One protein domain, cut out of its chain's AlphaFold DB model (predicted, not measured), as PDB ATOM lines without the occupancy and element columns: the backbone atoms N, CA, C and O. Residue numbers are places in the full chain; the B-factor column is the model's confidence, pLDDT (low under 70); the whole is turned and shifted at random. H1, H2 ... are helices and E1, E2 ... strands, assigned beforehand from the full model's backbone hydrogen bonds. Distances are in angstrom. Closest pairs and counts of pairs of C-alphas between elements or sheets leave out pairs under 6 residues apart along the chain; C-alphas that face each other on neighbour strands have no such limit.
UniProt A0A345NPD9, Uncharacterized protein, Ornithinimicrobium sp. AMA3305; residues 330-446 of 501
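Overview. This is residues 330 to 446 of the 501 residues of an uncharacterized protein of Ornithinimicrobium sp. AMA3305 (UniProt A0A345NPD9). A strongly twisted sheet of five strands makes the core, a slab with H2 over one face and H1 and H3 over the other. H4 only grazes the sheet, and the last stretch leads off the sheet to H5. The printed part has 117 residues, with five named helices and five named strands in the order E1 H1 E2 H2 E3 E4 H3 H4 E5 H5; the class is mixed, and the sheet, ordered E1 E4 E3 E2 E5, is mixed too. The whole is compact, with a radius of gyration of the C-alphas of 13.0 A and spans of 41 by 29 by 25 A.

Arrangement. E1, residues 330 to 332, is an edge strand and the antiparallel neighbour of E4, residues 395 to 401; N 331 and O 397 are within hydrogen-bond range at 2.8 A. H1, residues 335 to 340, is on the sheet at a height of 7.1 A; its closest C-alphas to E3, residues 373 to 380, are those of Val 338 and Gly 373, 4.2 A apart. E2, residues 343 to 350, is the parallel neighbour of E3, with N 345 and O 373 at 2.8 A. H2, residues 358 to 369, lies over E3 and E2 on the opposite face from H1, at a height of 8.9 A, and runs along the strands, at 1 degrees to E3 on the local plane. E2, H2 and E3 form a strand-helix-strand unit, two parallel neighbours with a helix between, and its crossover is right-handed. E4 is parallel to E3, with N 376 and O 396 at 2.8 A. H3, residues 405 to 416, is on the sheet on the same face as H1; the whole has three layers, helices on both faces of a sheet, with H1 and H3 on one face and H2 on the other; the closest C-alphas of H3 and E2 are those of Asp 406 and Ala 348, 5.4 A apart. H4, residues 418 to 422, grazes the sheet with residues 420 to 422 and is close to H3 but not clearly touching, C-alphas 414 and 420 being 6.2 A apart. E5, residues 425 to 430, is the other edge strand, parallel to E2, with N 346 and O 427 at 2.8 A; E4, H3, H4 and E5 form a split strand-helix-strand unit, with E3 and E2 between its strands, and a right-handed crossover. H5, residues 440 to 446, is not on the sheet. Every O i to N i+4 pair is within range in H1, H2, H3 and H5; H4 has 0 of 1, but 2 of 2 O i to N i+3 pairs.

Along the chain. E1 begins at C-alpha 330, (194.053, 95.881, 67.093). E2 is 23.3 A long, E3 22.3 A and E4 20.0 A; H2 is 16.5 A and H3 16.7 A. H5 ends at C-alpha 446, (169.170, 85.737, 48.467).

Size, cuts and confidence. The two C-alphas farthest apart are those of Trp 383 and Arg 446, 42.4 A. The printed part has no cut. The link from E3 to E4, residues 381 to 394, is long. Mean pLDDT of the printed part is 84.9; residues 432 to 446 are under 70.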
ATOM      1  N   VAL A 330     194.890  94.858  67.729       90.44
ATOM      2  CA  VAL A 330     194.053  95.881  67.093       90.44
ATOM      3  C   VAL A 330     194.909  97.135  66.890       90.44
ATOM      4  O   VAL A 330     195.616  97.571  67.796       90.44
ATOM      5  N   VAL A 331     194.927  97.660  65.667       91.75
ATOM      6  CA  VAL A 331     195.737  98.822  65.264       91.75
ATOM      7  C   VAL A 331     194.897 100.048  64.908       91.75
ATOM      8  O   VAL A 331     195.462 101.134  64.795       91.75
ATOM      9  N   ALA A 332     193.585  99.890  64.718       92.75
ATOM     10  CA  ALA A 332     192.625 100.981  64.555       92.75
ATOM     11  C   ALA A 332     191.190 100.498  64.808       92.75
ATOM     12  O   ALA A 332     190.899  99.319  64.600       92.75
ATOM     13  N   GLY A 333     190.311 101.435  65.171       92.31
ATOM     14  CA  GLY A 333     188.899 101.177  65.459       92.31
ATOM     15  C   GLY A 333     188.665 100.525  66.820       92.31
ATOM     16  O   GLY A 333     189.616 100.176  67.524       92.31
ATOM     17  N   ASP A 334     187.392 100.372  67.173       92.50
ATOM     18  CA  ASP A 334     186.962  99.715  68.404       92.50
ATOM     19  C   ASP A 334     186.456  98.303  68.089       92.50
ATOM     20  O   ASP A 334     185.438  98.102  67.420       92.50
ATOM     21  N   VAL A 335     187.211  97.303  68.543       93.00
ATOM     22  CA  VAL A 335     186.854  95.902  68.327       93.00
ATOM     23  C   VAL A 335     185.642  95.493  69.163       93.00
ATOM     24  O   VAL A 335     184.878  94.640  68.724       93.00
ATOM     25  N   GLU A 336     185.418  96.109  70.323       92.94
ATOM     26  CA  GLU A 336     184.253  95.809  71.151       92.94
ATOM     27  C   GLU A 336     182.978  96.333  70.485       92.94
ATOM     28  O   GLU A 336     181.971  95.632  70.469       92.94
ATOM     29  N   GLU A 337     183.031  97.489  69.810       93.38
ATOM     30  CA  GLU A 337     181.914  97.986  68.989       93.38
ATOM     31  C   GLU A 337     181.578  97.016  67.841       93.38
ATOM     32  O   GLU A 337     180.412  96.692  67.594       93.38
ATOM     33  N   VAL A 338     182.602  96.497  67.152       94.44
ATOM     34  CA  VAL A 338     182.441  95.475  66.101       94.44
ATOM     35  C   VAL A 338     181.798  94.213  66.668       94.44
ATOM     36  O   VAL A 338     180.869  93.660  66.073       94.44
ATOM     37  N   LEU A 339     182.297  93.754  67.815       92.25
ATOM     38  CA  LEU A 339     181.865  92.527  68.468       92.25
ATOM     39  C   LEU A 339     180.568  92.704  69.259       92.25
ATOM     40  O   LEU A 339     179.998  91.694  69.651       92.25
ATOM     41  N   ALA A 340     180.047  93.915  69.445       93.12
ATOM     42  CA  ALA A 340     178.716  94.151  69.999       93.12
ATOM     43  C   ALA A 340     177.606  93.864  68.973       93.12
ATOM     44  O   ALA A 340     176.495  93.505  69.352       93.12
ATOM     45  N   ARG A 341     177.900  93.950  67.667       92.19
ATOM     46  CA  ARG A 341     176.919  93.680  66.602       92.19
ATOM     47  C   ARG A 341     176.630  92.180  66.472       92.19
ATOM     48  O   ARG A 341     177.525  91.347  66.616       92.19
ATOM     49  N   ASP A 342     175.387  91.819  66.153       90.00
ATOM     50  CA  ASP A 342     174.962  90.412  66.000       90.00
ATOM     51  C   ASP A 342     175.428  89.768  64.689       90.00
ATOM     52  O   ASP A 342     175.497  88.544  64.566       90.00
ATOM     53  N   ARG A 343     175.776  90.595  63.698       92.81
ATOM     54  CA  ARG A 343     176.265  90.173  62.382       92.81
ATOM     55  C   ARG A 343     177.645  90.771  62.159       92.81
ATOM     56  O   ARG A 343     177.795  91.986  62.261       92.81
ATOM     57  N   VAL A 344     178.636  89.939  61.847       94.12
ATOM     58  CA  VAL A 344     180.037  90.365  61.717       94.12
ATOM     59  C   VAL A 344     180.652  89.857  60.413       94.12
ATOM     60  O   VAL A 344     180.380  88.739  59.986       94.12
ATOM     61  N   ALA A 345     181.500  90.662  59.781       94.25
ATOM     62  CA  ALA A 345     182.354  90.271  58.668       94.25
ATOM     63  C   ALA A 345     183.823  90.244  59.111       94.25
ATOM     64  O   ALA A 345     184.322  91.213  59.680       94.25
ATOM     65  N   VAL A 346     184.523  89.147  58.829       95.56
ATOM     66  CA  VAL A 346     185.973  89.021  58.995       95.56
ATOM     67  C   VAL A 346     186.611  89.095  57.611       95.56
ATOM     68  O   VAL A 346     186.492  88.166  56.808       95.56
ATOM     69  N   LEU A 347     187.272  90.215  57.334       93.44
ATOM     70  CA  LEU A 347     187.892  90.517  56.047       93.44
ATOM     71  C   LEU A 347     189.401  90.274  56.121       93.44
ATOM     72  O   LEU A 347     190.113  91.024  56.782       93.44
ATOM     73  N   ALA A 348     189.896  89.243  55.441       92.06
ATOM     74  CA  ALA A 348     191.326  89.007  55.283       92.06
ATOM     75  C   ALA A 348     191.923  89.997  54.271       92.06
ATOM     76  O   ALA A 348     191.397  90.158  53.172       92.06
ATOM     77  N   GLU A 349     193.017  90.661  54.637       93.06
ATOM     78  CA  GLU A 349     193.733  91.587  53.759       93.06
ATOM     79  C   GLU A 349     195.238  91.327  53.828       93.06
ATOM     80  O   GLU A 349     195.783  91.039  54.900       93.06
ATOM     81  N   TRP A 350     195.924  91.450  52.689       90.19
ATOM     82  CA  TRP A 350     197.381  91.386  52.647       90.19
ATOM     83  C   TRP A 350     197.980  92.422  51.697       90.19
ATOM     84  O   TRP A 350     197.538  92.621  50.566       90.19
ATOM     85  N   ALA A 351     199.073  93.040  52.141       86.44
ATOM     86  CA  ALA A 351     199.908  93.879  51.297       86.44
ATOM     87  C   ALA A 351     201.369  93.826  51.746       86.44
ATOM     88  O   ALA A 351     201.669  93.704  52.934       86.44
ATOM     89  N   ARG A 352     202.293  94.024  50.796       83.00
ATOM     90  CA  ARG A 352     203.722  94.232  51.104       83.00
ATOM     91  C   ARG A 352     203.977  95.547  51.847       83.00
ATOM     92  O   ARG A 352     204.926  95.656  52.615       83.00
ATOM     93  N   GLY A 353     203.156  96.561  51.575       84.75
ATOM     94  CA  GLY A 353     203.308  97.911  52.109       84.75
ATOM     95  C   GLY A 353     202.611  98.127  53.457       84.75
ATOM     96  O   GLY A 353     201.793  97.312  53.888       84.75
ATOM     97  N   PRO A 354     202.881  99.262  54.127       88.19
ATOM     98  CA  PRO A 354     202.340  99.524  55.453       88.19
ATOM     99  C   PRO A 354     200.881  99.977  55.453       88.19
ATOM    100  O   PRO A 354     200.267 100.026  56.512       88.19
ATOM    101  N   ARG A 355     200.322 100.353  54.302       90.62
ATOM    102  CA  ARG A 355     198.949 100.857  54.196       90.62
ATOM    103  C   ARG A 355     197.967  99.702  54.044       90.62
ATOM    104  O   ARG A 355     198.332  98.658  53.502       90.62
ATOM    105  N   LEU A 356     196.741  99.907  54.513       89.75
ATOM    106  CA  LEU A 356     195.615  99.039  54.180       89.75
ATOM    107  C   LEU A 356     195.208  99.300  52.723       89.75
ATOM    108  O   LEU A 356     195.147 100.464  52.314       89.75
ATOM    109  N   ARG A 357     194.977  98.247  51.933       88.94
ATOM    110  CA  ARG A 357     194.563  98.395  50.528       88.94
ATOM    111  C   ARG A 357     193.235  99.142  50.407       88.94
ATOM    112  O   ARG A 357     192.313  98.926  51.189       88.94
ATOM    113  N   GLU A 358     193.127  99.979  49.381       86.50
ATOM    114  CA  GLU A 358     191.933 100.797  49.151       86.50
ATOM    115  C   GLU A 358     190.686  99.944  48.862       86.50
ATOM    116  O   GLU A 358     189.604 100.236  49.363       86.50
ATOM    117  N   ASP A 359     190.838  98.831  48.138       83.56
ATOM    118  CA  ASP A 359     189.740  97.885  47.889       83.56
ATOM    119  C   ASP A 359     189.189  97.288  49.188       83.56
ATOM    120  O   ASP A 359     187.976  97.210  49.377       83.56
ATOM    121  N   ALA A 360     190.079  96.925  50.117       87.94
ATOM    122  CA  ALA A 360     189.694  96.390  51.417       87.94
ATOM    123  C   ALA A 360     188.990  97.449  52.278       87.94
ATOM    124  O   ALA A 360     188.037  97.125  52.981       87.94
ATOM    125  N   ARG A 361     189.406  98.722  52.186       88.69
ATOM    126  CA  ARG A 361     188.707  99.838  52.844       88.69
ATOM    127  C   ARG A 361     187.292 100.007  52.309       88.69
ATOM    128  O   ARG A 361     186.359 100.066  53.100       88.69
ATOM    129  N   ARG A 362     187.128 100.023  50.982       87.62
ATOM    130  CA  ARG A 362     185.809 100.112  50.340       87.62
ATOM    131  C   ARG A 362     184.901  98.953  50.738       87.62
ATOM    132  O   ARG A 362     183.749  99.177  51.095       87.62
ATOM    133  N   ALA A 363     185.428  97.729  50.726       86.44
ATOM    134  CA  ALA A 363     184.683  96.550  51.151       86.44
ATOM    135  C   ALA A 363     184.277  96.638  52.631       86.44
ATOM    136  O   ALA A 363     183.129  96.353  52.966       86.44
ATOM    137  N   ALA A 364     185.191  97.065  53.508       90.69
ATOM    138  CA  ALA A 364     184.901  97.228  54.927       90.69
ATOM    139  C   ALA A 364     183.798  98.267  55.177       90.69
ATOM    140  O   ALA A 364     182.872  97.980  55.931       90.69
ATOM    141  N   SER A 365     183.842  99.416  54.498       90.00
ATOM    142  CA  SER A 365     182.767 100.414  54.575       90.00
ATOM    143  C   SER A 365     181.428  99.842  54.111       90.00
ATOM    144  O   SER A 365     180.450  99.935  54.837       90.00
ATOM    145  N   ALA A 366     181.390  99.144  52.972       88.25
ATOM    146  CA  ALA A 366     180.147  98.578  52.444       88.25
ATOM    147  C   ALA A 366     179.486  97.558  53.394       88.25
ATOM    148  O   ALA A 366     178.261  97.515  53.510       88.25
ATOM    149  N   TYR A 367     180.275  96.733  54.092       89.00
ATOM    150  CA  TYR A 367     179.741  95.827  55.114       89.00
ATOM    151  C   TYR A 367     179.269  96.574  56.368       89.00
ATOM    152  O   TYR A 367     178.240  96.207  56.940       89.00
ATOM    153  N   ALA A 368     179.994  97.614  56.786       90.69
ATOM    154  CA  ALA A 368     179.615  98.436  57.930       90.69
ATOM    155  C   ALA A 368     178.306  99.200  57.676       90.69
ATOM    156  O   ALA A 368     177.431  99.194  58.543       90.69
ATOM    157  N   ASP A 369     178.139  99.761  56.475       88.94
ATOM    158  CA  ASP A 369     176.933 100.472  56.029       88.94
ATOM    159  C   ASP A 369     175.711  99.541  55.948       88.94
ATOM    160  O   ASP A 369     174.586  99.952  56.226       88.94
ATOM    161  N   ALA A 370     175.925  98.250  55.665       85.88
ATOM    162  CA  ALA A 370     174.893  97.208  55.736       85.88
ATOM    163  C   ALA A 370     174.557  96.763  57.181       85.88
ATOM    164  O   ALA A 370     173.780  95.826  57.412       85.88
ATOM    165  N   GLY A 371     175.159  97.411  58.181       88.50
ATOM    166  CA  GLY A 371     174.922  97.159  59.598       88.50
ATOM    167  C   GLY A 371     175.614  95.907  60.138       88.50
ATOM    168  O   GLY A 371     175.123  95.322  61.106       88.50
ATOM    169  N   LEU A 372     176.714  95.457  59.521       92.75
ATOM    170  CA  LEU A 372     177.588  94.427  60.094       92.75
ATOM    171  C   LEU A 372     178.713  95.085  60.894       92.75
ATOM    172  O   LEU A 372     179.160  96.179  60.568       92.75
ATOM    173  N   GLY A 373     179.202  94.422  61.938       95.50
ATOM    174  CA  GLY A 373     180.519  94.742  62.495       95.50
ATOM    175  C   GLY A 373     181.591  94.230  61.548       95.50
ATOM    176  O   GLY A 373     181.437  93.142  61.001       95.50
ATOM    177  N   VAL A 374     182.670  94.973  61.323       96.12
ATOM    178  CA  VAL A 374     183.724  94.536  60.399       96.12
ATOM    179  C   VAL A 374     185.063  94.459  61.103       96.12
ATOM    180  O   VAL A 374     185.598  95.460  61.569       96.12
ATOM    181  N   LEU A 375     185.632  93.261  61.128       96.56
ATOM    182  CA  LEU A 375     186.992  93.013  61.574       96.56
ATOM    183  C   LEU A 375     187.884  92.778  60.355       96.56
ATOM    184  O   LEU A 375     187.838  91.718  59.729       96.56
ATOM    185  N   VAL A 376     188.720  93.756  60.020       95.69
ATOM    186  CA  VAL A 376     189.727  93.617  58.964       95.69
ATOM    187  C   VAL A 376     191.002  93.037  59.559       95.69
ATOM    188  O   VAL A 376     191.607  93.627  60.450       95.69
ATOM    189  N   VAL A 377     191.437  91.889  59.058       94.81
ATOM    190  CA  VAL A 377     192.648  91.197  59.498       94.81
ATOM    191  C   VAL A 377     193.750  91.436  58.471       94.81
ATOM    192  O   VAL A 377     193.848  90.731  57.468       94.81
ATOM    193  N   GLY A 378     194.584  92.440  58.735       92.81
ATOM    194  CA  GLY A 378     195.715  92.812  57.892       92.81
ATOM    195  C   GLY A 378     196.949  91.961  58.190       92.81
ATOM    196  O   GLY A 378     197.655  92.179  59.184       92.81
ATOM    197  N   ALA A 379     197.237  91.004  57.314       90.00
ATOM    198  CA  ALA A 379     198.429  90.171  57.373       90.00
ATOM    199  C   ALA A 379     199.647  90.953  56.860       90.00
ATOM    200  O   ALA A 379     199.638  91.503  55.757       90.00
ATOM    201  N   ARG A 380     200.714  91.027  57.661       89.00
ATOM    202  CA  ARG A 380     201.964  91.709  57.290       89.00
ATOM    203  C   ARG A 380     203.176  90.858  57.633       89.00
ATOM    204  O   ARG A 380     203.189  90.160  58.649       89.00
ATOM    205  N   ASP A 381     204.213  90.977  56.812       82.81
ATOM    206  CA  ASP A 381     205.509  90.368  57.099       82.81
ATOM    207  C   ASP A 381     206.089  90.911  58.424       82.81
ATOM    208  O   ASP A 381     205.754  92.026  58.856       82.81
ATOM    209  N   PRO A 382     206.968  90.151  59.101       75.75
ATOM    210  CA  PRO A 382     207.477  90.509  60.424       75.75
ATOM    211  C   PRO A 382     208.368  91.756  60.460       75.75
ATOM    212  O   PRO A 382     208.703  92.212  61.544       75.75
ATOM    213  N   TRP A 383     208.709  92.369  59.328       79.75
ATOM    214  CA  TRP A 383     209.367  93.685  59.249       79.75
ATOM    215  C   TRP A 383     208.411  94.810  58.819       79.75
ATOM    216  O   TRP A 383     208.738  95.981  58.974       79.75
ATOM    217  N   ALA A 384     207.192  94.491  58.376       82.94
ATOM    218  CA  ALA A 384     206.216  95.473  57.910       82.94
ATOM    219  C   ALA A 384     205.243  95.914  59.023       82.94
ATOM    220  O   ALA A 384     204.655  95.097  59.745       82.94
ATOM    221  N   ALA A 385     205.059  97.230  59.156       84.50
ATOM    222  CA  ALA A 385     204.022  97.827  60.000       84.50
ATOM    223  C   ALA A 385     202.653  97.788  59.297       84.50
ATOM    224  O   ALA A 385     202.600  97.671  58.079       84.50
ATOM    225  N   LEU A 386     201.555  97.922  60.049       89.25
ATOM    226  CA  LEU A 386     200.219  98.179  59.498       89.25
ATOM    227  C   LEU A 386     199.735  99.543  59.999       89.25
ATOM    228  O   LEU A 386     199.688  99.778  61.204       89.25
ATOM    229  N   ARG A 387     199.422 100.436  59.063       89.62
ATOM    230  CA  ARG A 387     198.956 101.813  59.257       89.62
ATOM    231  C   ARG A 387     197.676 101.994  58.429       89.62
ATOM    232  O   ARG A 387     197.760 102.405  57.271       89.62
ATOM    233  N   PRO A 388     196.506 101.634  58.977       84.56
ATOM    234  CA  PRO A 388     195.257 101.606  58.214       84.56
ATOM    235  C   PRO A 388     194.687 102.998  57.894       84.56
ATOM    236  O   PRO A 388     193.895 103.124  56.964       84.56
ATOM    237  N   GLY A 389     195.122 104.043  58.608       85.81
ATOM    238  CA  GLY A 389     194.486 105.363  58.555       85.81
ATOM    239  C   GLY A 389     193.155 105.381  59.323       85.81
ATOM    240  O   GLY A 389     192.873 104.432  60.057       85.81
ATOM    241  N   PRO A 390     192.349 106.448  59.188       87.56
ATOM    242  CA  PRO A 390     191.030 106.525  59.810       87.56
ATOM    243  C   PRO A 390     190.097 105.420  59.300       87.56
ATOM    244  O   PRO A 390     190.034 105.165  58.092       87.56
ATOM    245  N   VAL A 391     189.371 104.788  60.219       89.25
ATOM    246  CA  VAL A 391     188.387 103.735  59.932       89.25
ATOM    247  C   VAL A 391     186.994 104.204  60.360       89.25
ATOM    248  O   VAL A 391     186.898 104.937  61.347       89.25
ATOM    249  N   PRO A 392     185.931 103.858  59.613       86.75
ATOM    250  CA  PRO A 392     184.575 104.275  59.952       86.75
ATOM    251  C   PRO A 392     184.049 103.540  61.204       86.75
ATOM    252  O   PRO A 392     184.597 102.495  61.567       86.75
ATOM    253  N   PRO A 393     182.989 104.056  61.858       88.31
ATOM    254  CA  PRO A 393     182.351 103.389  62.996       88.31
ATOM    255  C   PRO A 393     181.918 101.957  62.664       88.31
ATOM    256  O   PRO A 393     181.432 101.676  61.566       88.31
ATOM    257  N   GLY A 394     182.087 101.036  63.611       91.19
ATOM    258  CA  GLY A 394     181.797  99.618  63.396       91.19
ATOM    259  C   GLY A 394     182.810  98.869  62.534       91.19
ATOM    260  O   GLY A 394     182.513  97.753  62.097       91.19
ATOM    261  N   VAL A 395     183.990  99.450  62.290       95.62
ATOM    262  CA  VAL A 395     185.129  98.785  61.649       95.62
ATOM    263  C   VAL A 395     186.344  98.821  62.571       95.62
ATOM    264  O   VAL A 395     186.800  99.886  62.981       95.62
ATOM    265  N   ALA A 396     186.926  97.652  62.829       96.56
ATOM    266  CA  ALA A 396     188.196  97.498  63.525       96.56
ATOM    267  C   ALA A 396     189.216  96.814  62.613       96.56
ATOM    268  O   ALA A 396     188.883  95.924  61.829       96.56
ATOM    269  N   VAL A 397     190.479  97.219  62.722       95.94
ATOM    270  CA  VAL A 397     191.585  96.634  61.960       95.94
ATOM    271  C   VAL A 397     192.550  95.980  62.928       95.94
ATOM    272  O   VAL A 397     193.139  96.643  63.782       95.94
ATOM    273  N   ALA A 398     192.757  94.683  62.758       94.12
ATOM    274  CA  ALA A 398     193.721  93.901  63.498       94.12
ATOM    275  C   ALA A 398     194.908  93.534  62.610       94.12
ATOM    276  O   ALA A 398     194.758  93.142  61.454       94.12
ATOM    277  N   ARG A 399     196.112  93.658  63.160       91.31
ATOM    278  CA  ARG A 399     197.345  93.221  62.510       91.31
ATOM    279  C   ARG A 399     197.653  91.794  62.938       91.31
ATOM    280  O   ARG A 399     197.593  91.506  64.128       91.31
ATOM    281  N   ARG A 400     198.109  90.964  61.998       89.00
ATOM    282  CA  ARG A 400     198.726  89.663  62.298       89.00
ATOM    283  C   ARG A 400     199.974  89.385  61.469       89.00
ATOM    284  O   ARG A 400     200.261  90.090  60.497       89.00
ATOM    285  N   GLY A 401     200.728  88.363  61.870       84.69
ATOM    286  CA  GLY A 401     201.822  87.829  61.060       84.69
ATOM    287  C   GLY A 401     201.310  87.212  59.755       84.69
ATOM    288  O   GLY A 401     200.242  86.600  59.721       84.69
ATOM    289  N   ASN A 402     202.071  87.374  58.673       82.19
ATOM    290  CA  ASN A 402     201.767  86.775  57.375       82.19
ATOM    291  C   ASN A 402     202.067  85.265  57.374       82.19
ATOM    292  O   ASN A 402     203.137  84.827  56.954       82.19
ATOM    293  N   THR A 403     201.131  84.471  57.895       78.12
ATOM    294  CA  THR A 403     201.194  83.003  57.900       78.12
ATOM    295  C   THR A 403     199.879  82.404  57.400       78.12
ATOM    296  O   THR A 403     198.807  82.951  57.651       78.12
ATOM    297  N   ALA A 404     199.952  81.263  56.708       74.06
ATOM    298  CA  ALA A 404     198.789  80.473  56.281       74.06
ATOM    299  C   ALA A 404     197.727  81.222  55.436       74.06
ATOM    300  O   ALA A 404     196.562  80.825  55.435       74.06
ATOM    301  N   TYR A 405     198.126  82.270  54.699       80.62
ATOM    302  CA  TYR A 405     197.249  83.048  53.807       80.62
ATOM    303  C   TYR A 405     195.944  83.516  54.502       80.62
ATOM    304  O   TYR A 405     195.922  83.726  55.721       80.62
ATOM    305  N   ASP A 406     194.863  83.691  53.736       81.62
ATOM    306  CA  ASP A 406     193.548  84.152  54.203       81.62
ATOM    307  C   ASP A 406     192.938  83.228  55.260       81.62
ATOM    308  O   ASP A 406     192.385  83.698  56.253       81.62
ATOM    309  N   PHE A 407     193.115  81.912  55.104       82.31
ATOM    310  CA  PHE A 407     192.666  80.925  56.087       82.31
ATOM    311  C   PHE A 407     193.301  81.162  57.454       82.31
ATOM    312  O   PHE A 407     192.619  81.102  58.476       82.31
ATOM    313  N   GLY A 408     194.592  81.503  57.474       84.00
ATOM    314  CA  GLY A 408     195.277  81.909  58.691       84.00
ATOM    315  C   GLY A 408     194.642  83.143  59.328       84.00
ATOM    316  O   GLY A 408     194.605  83.238  60.551       84.00
ATOM    317  N   SER A 409     194.127  84.079  58.528       88.25
ATOM    318  CA  SER A 409     193.537  85.326  59.025       88.25
ATOM    319  C   SER A 409     192.195  85.076  59.700       88.25
ATOM    320  O   SER A 409     191.957  85.592  60.791       88.25
ATOM    321  N   TRP A 410     191.354  84.229  59.109       89.81
ATOM    322  CA  TRP A 410     190.080  83.833  59.709       89.81
ATOM    323  C   TRP A 410     190.275  82.957  60.947       89.81
ATOM    324  O   TRP A 410     189.651  83.208  61.976       89.81
ATOM    325  N   ALA A 411     191.168  81.964  60.874       85.81
ATOM    326  CA  ALA A 411     191.470  81.090  62.003       85.81
ATOM    327  C   ALA A 411     192.023  81.887  63.191       85.81
ATOM    328  O   ALA A 411     191.582  81.695  64.323       85.81
ATOM    329  N   TRP A 412     192.939  82.823  62.926       90.19
ATOM    330  CA  TRP A 412     193.480  83.708  63.949       90.19
ATOM    331  C   TRP A 412     192.397  84.597  64.571       90.19
ATOM    332  O   TRP A 412     192.313  84.674  65.791       90.19
ATOM    333  N   ALA A 413     191.524  85.216  63.769       91.31
ATOM    334  CA  ALA A 413     190.432  86.034  64.299       91.31
ATOM    335  C   ALA A 413     189.466  85.227  65.180       91.31
ATOM    336  O   ALA A 413     189.100  85.684  66.259       91.31
ATOM    337  N   LEU A 414     189.085  84.017  64.760       90.25
ATOM    338  CA  LEU A 414     188.203  83.135  65.533       90.25
ATOM    339  C   LEU A 414     188.854  82.634  66.828       90.25
ATOM    340  O   LEU A 414     188.159  82.450  67.822       90.25
ATOM    341  N   ALA A 415     190.170  82.417  66.827       88.62
ATOM    342  CA  ALA A 415     190.910  82.027  68.024       88.62
ATOM    343  C   ALA A 415     191.077  83.197  69.007       88.62
ATOM    344  O   ALA A 415     190.907  83.013  70.209       88.62
ATOM    345  N   THR A 416     191.381  84.393  68.494       91.88
ATOM    346  CA  THR A 416     191.586  85.609  69.297       91.88
ATOM    347  C   THR A 416     190.271  86.153  69.852       91.88
ATOM    348  O   THR A 416     190.224  86.578  71.004       91.88
ATOM    349  N   TRP A 417     189.186  86.086  69.074       93.94
ATOM    350  CA  TRP A 417     187.841  86.494  69.487       93.94
ATOM    351  C   TRP A 417     186.836  85.346  69.310       93.94
ATOM    352  O   TRP A 417     186.031  85.362  68.371       93.94
ATOM    353  N   PRO A 418     186.810  84.367  70.235       91.06
ATOM    354  CA  PRO A 418     185.912  83.211  70.154       91.06
ATOM    355  C   PRO A 418     184.425  83.581  70.084       91.06
ATOM    356  O   PRO A 418     183.623  82.837  69.516       91.06
ATOM    357  N   GLN A 419     184.048  84.756  70.602       90.75
ATOM    358  CA  GLN A 419     182.688  85.300  70.517       90.75
ATOM    359  C   GLN A 419     182.183  85.520  69.087       90.75
ATOM    360  O   GLN A 419     180.973  85.519  68.870       90.75
ATOM    361  N   LEU A 420     183.074  85.616  68.093       90.62
ATOM    362  CA  LEU A 420     182.691  85.612  66.680       90.62
ATOM    363  C   LEU A 420     181.882  84.356  66.325       90.62
ATOM    364  O   LEU A 420     180.861  84.457  65.656       90.62
ATOM    365  N   ALA A 421     182.249  83.181  66.846       87.44
ATOM    366  CA  ALA A 421     181.526  81.931  66.585       87.44
ATOM    367  C   ALA A 421     180.122  81.877  67.230       87.44
ATOM    368  O   ALA A 421     179.343  80.955  66.974       87.44
ATOM    369  N   ALA A 422     179.793  82.838  68.097       88.62
ATOM    370  CA  ALA A 422     178.487  82.963  68.734       88.62
ATOM    371  C   ALA A 422     177.531  83.921  68.010       88.62
ATOM    372  O   ALA A 422     176.377  84.009  68.418       88.62
ATOM    373  N   LYS A 423     177.986  84.604  66.956       88.88
ATOM    374  CA  LYS A 423     177.185  85.571  66.198       88.88
ATOM    375  C   LYS A 423     176.115  84.905  65.341       88.88
ATOM    376  O   LYS A 423     176.294  83.787  64.856       88.88
ATOM    377  N   ASP A 424     175.026  85.631  65.105       87.62
ATOM    378  CA  ASP A 424     173.916  85.183  64.258       87.62
ATOM    379  C   ASP A 424     174.353  84.989  62.804       87.62
ATOM    380  O   ASP A 424     173.836  84.127  62.082       87.62
ATOM    381  N   LEU A 425     175.324  85.799  62.377       87.69
ATOM    382  CA  LEU A 425     175.972  85.696  61.082       87.69
ATOM    383  C   LEU A 425     177.443  86.103  61.183       87.69
ATOM    384  O   LEU A 425     177.754  87.213  61.610       87.69
ATOM    385  N   VAL A 426     178.324  85.235  60.689       90.56
ATOM    386  CA  VAL A 426     179.729  85.560  60.419       90.56
ATOM    387  C   VAL A 426     179.988  85.409  58.928       90.56
ATOM    388  O   VAL A 426     179.749  84.339  58.368       90.56
ATOM    389  N   VAL A 427     180.479  86.469  58.291       89.69
ATOM    390  CA  VAL A 427     180.911  86.470  56.889       89.69
ATOM    391  C   VAL A 427     182.432  86.388  56.854       89.69
ATOM    392  O   VAL A 427     183.100  87.290  57.345       89.69
ATOM    393  N   LEU A 428     182.991  85.327  56.273       88.62
ATOM    394  CA  LEU A 428     184.431  85.227  56.013       88.62
ATOM    395  C   LEU A 428     184.702  85.642  54.566       88.62
ATOM    396  O   LEU A 428     184.146  85.058  53.637       88.62
ATOM    397  N   THR A 429     185.521  86.673  54.377       87.81
ATOM    398  CA  THR A 429     185.803  87.273  53.063       87.81
ATOM    399  C   THR A 429     187.260  87.735  52.979       87.81
ATOM    400  O   THR A 429     187.958  87.763  53.996       87.81
ATOM    401  N   ASN A 430     187.741  88.079  51.780       87.25
ATOM    402  CA  ASN A 430     189.100  88.574  51.543       87.25
ATOM    403  C   ASN A 430     189.140  89.813  50.620       87.25
ATOM    404  O   ASN A 430     188.105  90.289  50.151       87.25
ATOM    405  N   ASP A 431     190.345  90.333  50.386       77.00
ATOM    406  CA  ASP A 431     190.667  91.518  49.580       77.00
ATOM    407  C   ASP A 431     190.964  91.211  48.095       77.00
ATOM    408  O   ASP A 431     191.472  92.068  47.361       77.00
ATOM    409  N   SER A 432     190.683  89.984  47.645       63.47
ATOM    410  CA  SER A 432     190.909  89.544  46.259       63.47
ATOM    411  C   SER A 432     189.766  89.924  45.308       63.47
ATOM    412  O   SER A 432     189.869  89.701  44.104       63.47
ATOM    413  N   LEU A 433     188.688  90.523  45.823       55.09
ATOM    414  CA  LEU A 433     187.554  91.031  45.052       55.09
ATOM    415  C   LEU A 433     187.349  92.520  45.366       55.09
ATOM    416  O   LEU A 433     187.510  92.942  46.511       55.09
ATOM    417  N   VAL A 434     186.969  93.317  44.360       49.38
ATOM    418  CA  VAL A 434     186.593  94.738  44.516       49.38
ATOM    419  C   VAL A 434     185.219  94.816  45.187       49.38
ATOM    420  O   VAL A 434     184.223  95.146  44.556       49.38
ATOM    421  N   GLY A 435     185.159  94.437  46.464       53.06
ATOM    422  CA  GLY A 435     183.940  94.418  47.267       53.06
ATOM    423  C   GLY A 435     182.770  93.632  46.647       53.06
ATOM    424  O   GLY A 435     182.888  92.976  45.610       53.06
ATOM    425  N   PRO A 436     181.602  93.652  47.293       51.97
ATOM    426  CA  PRO A 436     180.377  93.197  46.661       51.97
ATOM    427  C   PRO A 436     179.959  94.221  45.589       51.97
ATOM    428  O   PRO A 436     179.661  95.368  45.902       51.97
ATOM    429  N   LEU A 437     179.918  93.801  44.319       51.03
ATOM    430  CA  LEU A 437     179.493  94.630  43.172       51.03
ATOM    431  C   LEU A 437     177.977  94.942  43.164       51.03
ATOM    432  O   LEU A 437     177.487  95.645  42.286       51.03
ATOM    433  N   ALA A 438     177.235  94.407  44.136       52.75
ATOM    434  CA  ALA A 438     175.813  94.635  44.378       52.75
ATOM    435  C   ALA A 438     175.587  94.929  45.876       52.75
ATOM    436  O   ALA A 438     176.420  94.524  46.694       52.75
ATOM    437  N   PRO A 439     174.475  95.579  46.276       60.31
ATOM    438  CA  PRO A 439     174.202  95.876  47.682       60.31
ATOM    439  C   PRO A 439     174.255  94.611  48.551       60.31
ATOM    440  O   PRO A 439     173.581  93.617  48.260       60.31
ATOM    441  N   VAL A 440     175.028  94.647  49.640       60.38
ATOM    442  CA  VAL A 440     175.222  93.515  50.572       60.38
ATOM    443  C   VAL A 440     173.881  92.942  51.046       60.38
ATOM    444  O   VAL A 440     173.708  91.723  51.122       60.38
ATOM    445  N   ASP A 441     172.888  93.804  51.264       57.84
ATOM    446  CA  ASP A 441     171.536  93.414  51.663       57.84
ATOM    447  C   ASP A 441     170.840  92.493  50.656       57.84
ATOM    448  O   ASP A 441     169.998  91.676  51.031       57.84
ATOM    449  N   GLU A 442     171.139  92.610  49.364       58.81
ATOM    450  CA  GLU A 442     170.581  91.732  48.340       58.81
ATOM    451  C   GLU A 442     171.205  90.330  48.400       58.81
ATOM    452  O   GLU A 442     170.493  89.322  48.333       58.81
ATOM    453  N   LEU A 443     172.519  90.250  48.622       58.00
ATOM    454  CA  LEU A 443     173.256  88.993  48.778       58.00
ATOM    455  C   LEU A 443     172.821  88.239  50.050       58.00
ATOM    456  O   LEU A 443     172.582  87.023  50.021       58.00
ATOM    457  N   LEU A 444     172.600  88.974  51.144       61.88
ATOM    458  CA  LEU A 444     172.051  88.436  52.392       61.88
ATOM    459  C   LEU A 444     170.591  87.976  52.227       61.88
ATOM    460  O   LEU A 444     170.228  86.886  52.682       61.88
ATOM    461  N   ARG A 445     169.754  88.738  51.504       58.16
ATOM    462  CA  ARG A 445     168.357  88.362  51.198       58.16
ATOM    463  C   ARG A 445     168.251  87.107  50.329       58.16
ATOM    464  O   ARG A 445     167.398  86.257  50.596       58.16
ATOM    465  N   ARG A 446     169.119  86.943  49.323       55.06
ATOM    466  CA  ARG A 446     169.170  85.737  48.467       55.06
ATOM    467  C   ARG A 446     169.561  84.488  49.265       55.06
ATOM    468  O   ARG A 446     168.962  83.426  49.077       55.06
TER     469      ARG A 446